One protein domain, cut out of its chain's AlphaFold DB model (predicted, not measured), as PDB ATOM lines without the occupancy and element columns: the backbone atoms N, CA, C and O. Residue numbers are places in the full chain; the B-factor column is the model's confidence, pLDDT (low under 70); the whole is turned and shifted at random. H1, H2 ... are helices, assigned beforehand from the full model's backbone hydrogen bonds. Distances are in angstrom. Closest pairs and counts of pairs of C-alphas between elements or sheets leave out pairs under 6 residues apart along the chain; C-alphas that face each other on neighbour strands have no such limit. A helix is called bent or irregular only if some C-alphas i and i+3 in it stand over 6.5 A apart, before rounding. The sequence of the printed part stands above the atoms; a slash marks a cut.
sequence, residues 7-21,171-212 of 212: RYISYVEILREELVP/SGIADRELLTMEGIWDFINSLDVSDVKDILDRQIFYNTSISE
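AT A GLANCE: This is residues 7 to 21 and 171 to 212 of the 212 residues of an uncharacterized protein of Lachnospiraceae oral taxon 107 str. F0167 (UniProt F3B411). A long, kinked helix, H3, runs partly side by side with a shorter helix, H1, and on past it, while H2 is set crosswise near the first residues of H1. The assembly is loose, and residues 207 to 212, at the far end of H3, stick out. The 57 printed residues hold three named helices, H1, H2 and H3 along the chain, and no named strand; the class is all helix. The radius of gyration of the C-alphas is 12.8 A, and the spans are 38 by 27 by 18 A.

HOW THE PARTS SIT: H1, residues 7 to 18, and H2, residues 181 to 190, only just touch, with 3 pairs of C-alphas within 8 A, through residues 7 to 11 of H1 alone. Their closest C-alphas, of Tyr 8 and Phe 187, are 6.6 A apart, and their lines are about perpendicular at 88 degrees. H3, residues 193 to 211, touches H1 with residues 195 to 199 alone, and H1 touches H3 with residues 12 to 16 alone. The closest C-alphas there, of Val 12 and Val 196, are 6.9 A apart. H1 and H3 run the same way at a shallow tilt of 26 degrees. H2 and H3 are apart. In H1 and H2 every O i to N i+4 pair is within hydrogen-bond range; in H3, 13 of 15 are.

IN THESE COORDINATES: H1 begins at C-alpha 7, (93.292, 133.218, 73.961), and is 16.3 A long. H2 is 14.3 A long. H3 is 23.9 A long and ends at C-alpha 211, (102.748, 163.428, 86.736). It is irregular, with C-alphas 195 and 198 7.9 A apart, and has a kink of 42 degrees near residue 200.

THE WHOLE: The two farthest C-alphas, of Glu 177 and Glu 212, are 38.8 A apart. Residues 22 to 170 are not printed; C-alphas 21 and 171 are 18.9 A apart across the cut. The link from H2 to H3 is tight. Residues 171 to 174 and 212 have pLDDT under 70.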
ATOM      1  N   ARG A   7      92.773 131.908  74.374       93.12
ATOM      2  CA  ARG A   7      93.292 133.218  73.961       93.12
ATOM      3  C   ARG A   7      93.024 134.284  75.018       93.12
ATOM      4  O   ARG A   7      93.882 135.125  75.257       93.12
ATOM      5  N   TYR A   8      91.864 134.228  75.672       94.62
ATOM      6  CA  TYR A   8      91.504 135.171  76.730       94.62
ATOM      7  C   TYR A   8      92.470 135.038  77.902       94.62
ATOM      8  O   TYR A   8      93.067 136.023  78.336       94.62
ATOM      9  N   ILE A   9      92.658 133.799  78.360       92.56
ATOM     10  CA  ILE A   9      93.552 133.463  79.467       92.56
ATOM     11  C   ILE A   9      94.985 133.881  79.121       92.56
ATOM     12  O   ILE A   9      95.610 134.607  79.889       92.56
ATOM     13  N   SER A  10      95.481 133.506  77.938       91.88
ATOM     14  CA  SER A  10      96.824 133.881  77.486       91.88
ATOM     15  C   SER A  10      97.026 135.394  77.444       91.88
ATOM     16  O   SER A  10      98.081 135.872  77.842       91.88
ATOM     17  N   TYR A  11      96.036 136.175  77.008       94.06
ATOM     18  CA  TYR A  11      96.179 137.630  76.921       94.06
ATOM     19  C   TYR A  11      96.174 138.304  78.296       94.06
ATOM     20  O   TYR A  11      96.930 139.254  78.508       94.06
ATOM     21  N   VAL A  12      95.373 137.806  79.246       93.50
ATOM     22  CA  VAL A  12      95.429 138.253  80.647       93.50
ATOM     23  C   VAL A  12      96.805 137.964  81.246       93.50
ATOM     24  O   VAL A  12      97.394 138.851  81.868       93.50
ATOM     25  N   GLU A  13      97.354 136.771  81.016       91.56
ATOM     26  CA  GLU A  13      98.691 136.412  81.501       91.56
ATOM     27  C   GLU A  13      99.788 137.272  80.861       91.56
ATOM     28  O   GLU A  13     100.645 137.784  81.578       91.56
ATOM     29  N   ILE A  14      99.714 137.557  79.554       91.19
ATOM     30  CA  ILE A  14     100.641 138.490  78.885       91.19
ATOM     31  C   ILE A  14     100.607 139.867  79.559       91.19
ATOM     32  O   ILE A  14     101.657 140.451  79.822       91.19
ATOM     33  N   LEU A  15      99.421 140.397  79.884       92.50
ATOM     34  CA  LEU A  15      99.317 141.677  80.591       92.50
ATOM     35  C   LEU A  15      99.940 141.614  81.990       92.50
ATOM     36  O   LEU A  15     100.574 142.581  82.410       92.50
ATOM     37  N   ARG A  16      99.792 140.499  82.713       90.62
ATOM     38  CA  ARG A  16     100.407 140.312  84.037       90.62
ATOM     39  C   ARG A  16     101.930 140.209  83.963       90.62
ATOM     40  O   ARG A  16     102.602 140.752  84.839       90.62
ATOM     41  N   GLU A  17     102.459 139.555  82.931       85.19
ATOM     42  CA  GLU A  17     103.897 139.460  82.667       85.19
ATOM     43  C   GLU A  17     104.512 140.823  82.321       85.19
ATOM     44  O   GLU A  17     105.580 141.165  82.828       85.19
ATOM     45  N   GLU A  18     103.840 141.604  81.473       85.06
ATOM     46  CA  GLU A  18     104.399 142.837  80.906       85.06
ATOM     47  C   GLU A  18     104.143 144.079  81.781       85.06
ATOM     48  O   GLU A  18     104.988 144.970  81.852       85.06
ATOM     49  N   LEU A  19     103.012 144.162  82.499       87.94
ATOM     50  CA  LEU A  19     102.639 145.340  83.308       87.94
ATOM     51  C   LEU A  19     103.178 145.285  84.749       87.94
ATOM     52  O   LEU A  19     102.469 145.550  85.737       87.94
ATOM     53  N   VAL A  20     104.468 144.983  84.873       85.75
ATOM     54  CA  VAL A  20     105.213 145.000  86.138       85.75
ATOM     55  C   VAL A  20     105.839 146.379  86.410       85.75
ATOM     56  O   VAL A  20     106.212 147.081  85.470       85.75
ATOM     57  N   PRO A  21     105.959 146.815  87.680       81.31
ATOM     58  CA  PRO A  21     106.652 148.058  88.012       81.31
ATOM     59  C   PRO A  21     108.129 148.022  87.599       81.31
ATOM     60  O   PRO A  21     108.818 147.018  87.786       81.31
ATOM     61  N   SER A 171     110.188 134.080  75.458       47.12
ATOM     62  CA  SER A 171     110.167 133.299  76.706       47.12
ATOM     63  C   SER A 171     109.268 133.919  77.795       47.12
ATOM     64  O   SER A 171     109.693 134.136  78.931       47.12
ATOM     65  N   GLY A 172     108.030 134.265  77.439       54.34
ATOM     66  CA  GLY A 172     106.941 134.402  78.412       54.34
ATOM     67  C   GLY A 172     106.383 133.017  78.746       54.34
ATOM     68  O   GLY A 172     106.527 132.089  77.951       54.34
ATOM     69  N   ILE A 173     105.758 132.855  79.912       59.22
ATOM     70  CA  ILE A 173     104.961 131.656  80.224       59.22
ATOM     71  C   ILE A 173     103.741 131.621  79.291       59.22
ATOM     72  O   ILE A 173     103.284 130.548  78.895       59.22
ATOM     73  N   ALA A 174     103.233 132.796  78.915       63.25
ATOM     74  CA  ALA A 174     102.119 132.934  77.998       63.25
ATOM     75  C   ALA A 174     102.523 132.789  76.516       63.25
ATOM     76  O   ALA A 174     103.462 133.423  76.029       63.25
ATOM     77  N   ASP A 175     101.746 131.984  75.785       72.88
ATOM     78  CA  ASP A 175     101.933 131.722  74.358       72.88
ATOM     79  C   ASP A 175     101.598 132.957  73.503       72.88
ATOM     80  O   ASP A 175     100.436 133.328  73.306       72.88
ATOM     81  N   ARG A 176     102.648 133.607  72.988       79.75
ATOM     82  CA  ARG A 176     102.537 134.799  72.136       79.75
ATOM     83  C   ARG A 176     102.187 134.473  70.689       79.75
ATOM     84  O   ARG A 176     101.829 135.398  69.964       79.75
ATOM     85  N   GLU A 177     102.241 133.211  70.257       85.06
ATOM     86  CA  GLU A 177     101.806 132.826  68.904       85.06
ATOM     87  C   GLU A 177     100.297 133.035  68.716       85.06
ATOM     88  O   GLU A 177      99.821 133.239  67.599       85.06
ATOM     89  N   LEU A 178      99.547 133.068  69.821       86.56
ATOM     90  CA  LEU A 178      98.113 133.339  69.831       86.56
ATOM     91  C   LEU A 178      97.766 134.820  69.608       86.56
ATOM     92  O   LEU A 178      96.603 135.117  69.332       86.56
ATOM     93  N   LEU A 179      98.732 135.746  69.708       89.88
ATOM     94  CA  LEU A 179      98.499 137.179  69.506       89.88
ATOM     95  C   LEU A 179      98.261 137.496  68.025       89.88
ATOM     96  O   LEU A 179      99.191 137.642  67.231       89.88
ATOM     97  N   THR A 180      96.997 137.701  67.666       93.88
ATOM     98  CA  THR A 180      96.601 138.234  66.355       93.88
ATOM     99  C   THR A 180      95.891 139.574  66.510       93.88
ATOM    100  O   THR A 180      95.254 139.831  67.529       93.88
ATOM    101  N   MET A 181      95.953 140.436  65.489       94.50
ATOM    102  CA  MET A 181      95.255 141.732  65.518       94.50
ATOM    103  C   MET A 181      93.745 141.578  65.738       94.50
ATOM    104  O   MET A 181      93.159 142.334  66.509       94.50
ATOM    105  N   GLU A 182      93.133 140.582  65.097       95.50
ATOM    106  CA  GLU A 182      91.720 140.239  65.290       95.50
ATOM    107  C   GLU A 182      91.455 139.763  66.722       95.50
ATOM    108  O   GLU A 182      90.559 140.273  67.385       95.50
ATOM    109  N   GLY A 183      92.287 138.860  67.250       95.19
ATOM    110  CA  GLY A 183      92.144 138.383  68.622       95.19
ATOM    111  C   GLY A 183      92.299 139.506  69.646       95.19
ATOM    112  O   GLY A 183      91.535 139.556  70.607       95.19
ATOM    113  N   ILE A 184      93.264 140.415  69.453       95.50
ATOM    114  CA  ILE A 184      93.468 141.585  70.321       95.50
ATOM    115  C   ILE A 184      92.227 142.481  70.284       95.50
ATOM    116  O   ILE A 184      91.751 142.892  71.341       95.50
ATOM    117  N   TRP A 185      91.672 142.741  69.096       96.31
ATOM    118  CA  TRP A 185      90.439 143.515  68.942       96.31
ATOM    119  C   TRP A 185      89.251 142.864  69.659       96.31
ATOM    120  O   TRP A 185      88.515 143.530  70.391       96.31
ATOM    121  N   ASP A 186      89.078 141.556  69.503       96.00
ATOM    122  CA  ASP A 186      88.024 140.819  70.193       96.00
ATOM    123  C   ASP A 186      88.206 140.870  71.709       96.00
ATOM    124  O   ASP A 186      87.240 141.077  72.446       96.00
ATOM    125  N   PHE A 187      89.440 140.701  72.185       96.19
ATOM    126  CA  PHE A 187      89.769 140.738  73.602       96.19
ATOM    127  C   PHE A 187      89.462 142.100  74.216       96.19
ATOM    128  O   PHE A 187      88.717 142.144  75.186       96.19
ATOM    129  N   ILE A 188      89.918 143.218  73.638       94.75
ATOM    130  CA  ILE A 188      89.649 144.549  74.218       94.75
ATOM    131  C   ILE A 188      88.148 144.872  74.298       94.75
ATOM    132  O   ILE A 188      87.730 145.602  75.190       94.75
ATOM    133  N   ASN A 189      87.331 144.307  73.401       95.62
ATOM    134  CA  ASN A 189      85.877 144.500  73.391       95.62
ATOM    135  C   ASN A 189      85.117 143.520  74.300       95.62
ATOM    136  O   ASN A 189      83.911 143.669  74.486       95.62
ATOM    137  N   SER A 190      85.786 142.500  74.840       94.31
ATOM    138  CA  SER A 190      85.157 141.467  75.677       94.31
ATOM    139  C   SER A 190      85.847 141.225  77.016       94.31
ATOM    140  O   SER A 190      85.349 140.443  77.825       94.31
ATOM    141  N   LEU A 191      86.964 141.905  77.267       95.00
ATOM    142  CA  LEU A 191      87.692 141.886  78.522       95.00
ATOM    143  C   LEU A 191      86.791 142.361  79.657       95.00
ATOM    144  O   LEU A 191      86.397 143.524  79.724       95.00
ATOM    145  N   ASP A 192      86.526 141.462  80.597       95.19
ATOM    146  CA  ASP A 192      86.110 141.860  81.928       95.19
ATOM    147  C   ASP A 192      87.286 142.537  82.643       95.19
ATOM    148  O   ASP A 192      88.248 141.894  83.059       95.19
ATOM    149  N   VAL A 193      87.205 143.860  82.780       93.62
ATOM    150  CA  VAL A 193      88.256 144.685  83.393       93.62
ATOM    151  C   VAL A 193      88.593 144.223  84.811       93.62
ATOM    152  O   VAL A 193      89.719 144.436  85.256       93.62
ATOM    153  N   SER A 194      87.665 143.568  85.521       95.38
ATOM    154  CA  SER A 194      87.939 143.042  86.861       95.38
ATOM    155  C   SER A 194      89.099 142.035  86.893       95.38
ATOM    156  O   SER A 194      89.833 142.018  87.880       95.38
ATOM    157  N   ASP A 195      89.349 141.302  85.800       94.50
ATOM    158  CA  ASP A 195      90.405 140.282  85.712       94.50
ATOM    159  C   ASP A 195      91.826 140.873  85.632       94.50
ATOM    160  O   ASP A 195      92.810 140.176  85.890       94.50
ATOM    161  N   VAL A 196      91.945 142.164  85.303       94.88
ATOM    162  CA  VAL A 196      93.219 142.907  85.213       94.88
ATOM    163  C   VAL A 196      93.201 144.209  86.020       94.88
ATOM    164  O   VAL A 196      94.088 145.056  85.887       94.88
ATOM    165  N   LYS A 197      92.182 144.410  86.860       95.62
ATOM    166  CA  LYS A 197      91.973 145.682  87.556       95.62
ATOM    167  C   LYS A 197      93.132 146.020  88.486       95.62
ATOM    168  O   LYS A 197      93.564 147.163  88.527       95.62
ATOM    169  N   ASP A 198      93.652 145.027  89.200       94.31
ATOM    170  CA  ASP A 198      94.752 145.177  90.152       94.31
ATOM    171  C   ASP A 198      96.023 145.729  89.491       94.31
ATOM    172  O   ASP A 198      96.647 146.660  90.009       94.31
ATOM    173  N   ILE A 199      96.383 145.195  88.321       94.94
ATOM    174  CA  ILE A 199      97.564 145.648  87.584       94.94
ATOM    175  C   ILE A 199      97.335 147.023  86.951       94.94
ATOM    176  O   ILE A 199      98.234 147.861  87.016       94.94
ATOM    177  N   LEU A 200      96.143 147.300  86.410       94.69
ATOM    178  CA  LEU A 200      95.826 148.599  85.808       94.69
ATOM    179  C   LEU A 200      95.741 149.715  86.855       94.69
ATOM    180  O   LEU A 200      96.340 150.769  86.661       94.69
ATOM    181  N   ASP A 201      95.067 149.478  87.982       95.50
ATOM    182  CA  ASP A 201      94.961 150.441  89.081       95.50
ATOM    183  C   ASP A 201      96.348 150.826  89.609       95.50
ATOM    184  O   ASP A 201      96.622 152.005  89.831       95.50
ATOM    185  N   ARG A 202      97.249 149.846  89.771       94.38
ATOM    186  CA  ARG A 202      98.633 150.095  90.196       94.38
ATOM    187  C   ARG A 202      99.376 150.989  89.203       94.38
ATOM    188  O   ARG A 202     100.055 151.925  89.619       94.38
ATOM    189  N   GLN A 203      99.247 150.711  87.905       92.75
ATOM    190  CA  GLN A 203      99.878 151.509  86.849       92.75
ATOM    191  C   GLN A 203      99.323 152.938  86.830       92.75
ATOM    192  O   GLN A 203     100.107 153.886  86.771       92.75
ATOM    193  N   ILE A 204      97.999 153.105  86.939       92.94
ATOM    194  CA  ILE A 204      97.351 154.421  87.035       92.94
ATOM    195  C   ILE A 204      97.898 155.175  88.246       92.94
ATOM    196  O   ILE A 204      98.405 156.280  88.096       92.94
ATOM    197  N   PHE A 205      97.877 154.555  89.428       93.62
ATOM    198  CA  PHE A 205      98.335 155.184  90.662       93.62
ATOM    199  C   PHE A 205      99.785 155.683  90.565       93.62
ATOM    200  O   PHE A 205     100.053 156.840  90.890       93.62
ATOM    201  N   TYR A 206     100.717 154.852  90.084       89.50
ATOM    202  CA  TYR A 206     102.123 155.250  89.957       89.50
ATOM    203  C   TYR A 206     102.336 156.349  88.918       89.50
ATOM    204  O   TYR A 206     103.020 157.326  89.209       89.50
ATOM    205  N   ASN A 207     101.741 156.224  87.729       88.88
ATOM    206  CA  ASN A 207     101.931 157.220  86.674       88.88
ATOM    207  C   ASN A 207     101.288 158.565  87.037       88.88
ATOM    208  O   ASN A 207     101.904 159.602  86.804       88.88
ATOM    209  N   THR A 208     100.107 158.562  87.667       91.31
ATOM    210  CA  THR A 208      99.482 159.789  88.180       91.31
ATOM    211  C   THR A 208     100.353 160.443  89.251       91.31
ATOM    212  O   THR A 208     100.631 161.634  89.146       91.31
ATOM    213  N   SER A 209     100.880 159.664  90.205       89.06
ATOM    214  CA  SER A 209     101.751 160.181  91.277       89.06
ATOM    215  C   SER A 209     103.063 160.800  90.774       89.06
ATOM    216  O   SER A 209     103.665 161.595  91.483       89.06
ATOM    217  N   ILE A 210     103.543 160.406  89.588       81.69
ATOM    218  CA  ILE A 210     104.741 160.982  88.951       81.69
ATOM    219  C   ILE A 210     104.396 162.244  88.146       81.69
ATOM    220  O   ILE A 210     105.252 163.108  87.968       81.69
ATOM    221  N   SER A 211     103.177 162.323  87.602       84.00
ATOM    222  CA  SER A 211     102.748 163.428  86.736       84.00
ATOM    223  C   SER A 211     102.274 164.681  87.478       84.00
ATOM    224  O   SER A 211     102.241 165.748  86.863       84.00
ATOM    225  N   GLU A 212     101.882 164.544  88.746       66.12
ATOM    226  CA  GLU A 212     101.469 165.640  89.644       66.12
ATOM    227  C   GLU A 212     102.666 166.276  90.365       66.12
ATOM    228  O   GLU A 212     102.666 167.523  90.491       66.12
TER     229      GLU A 212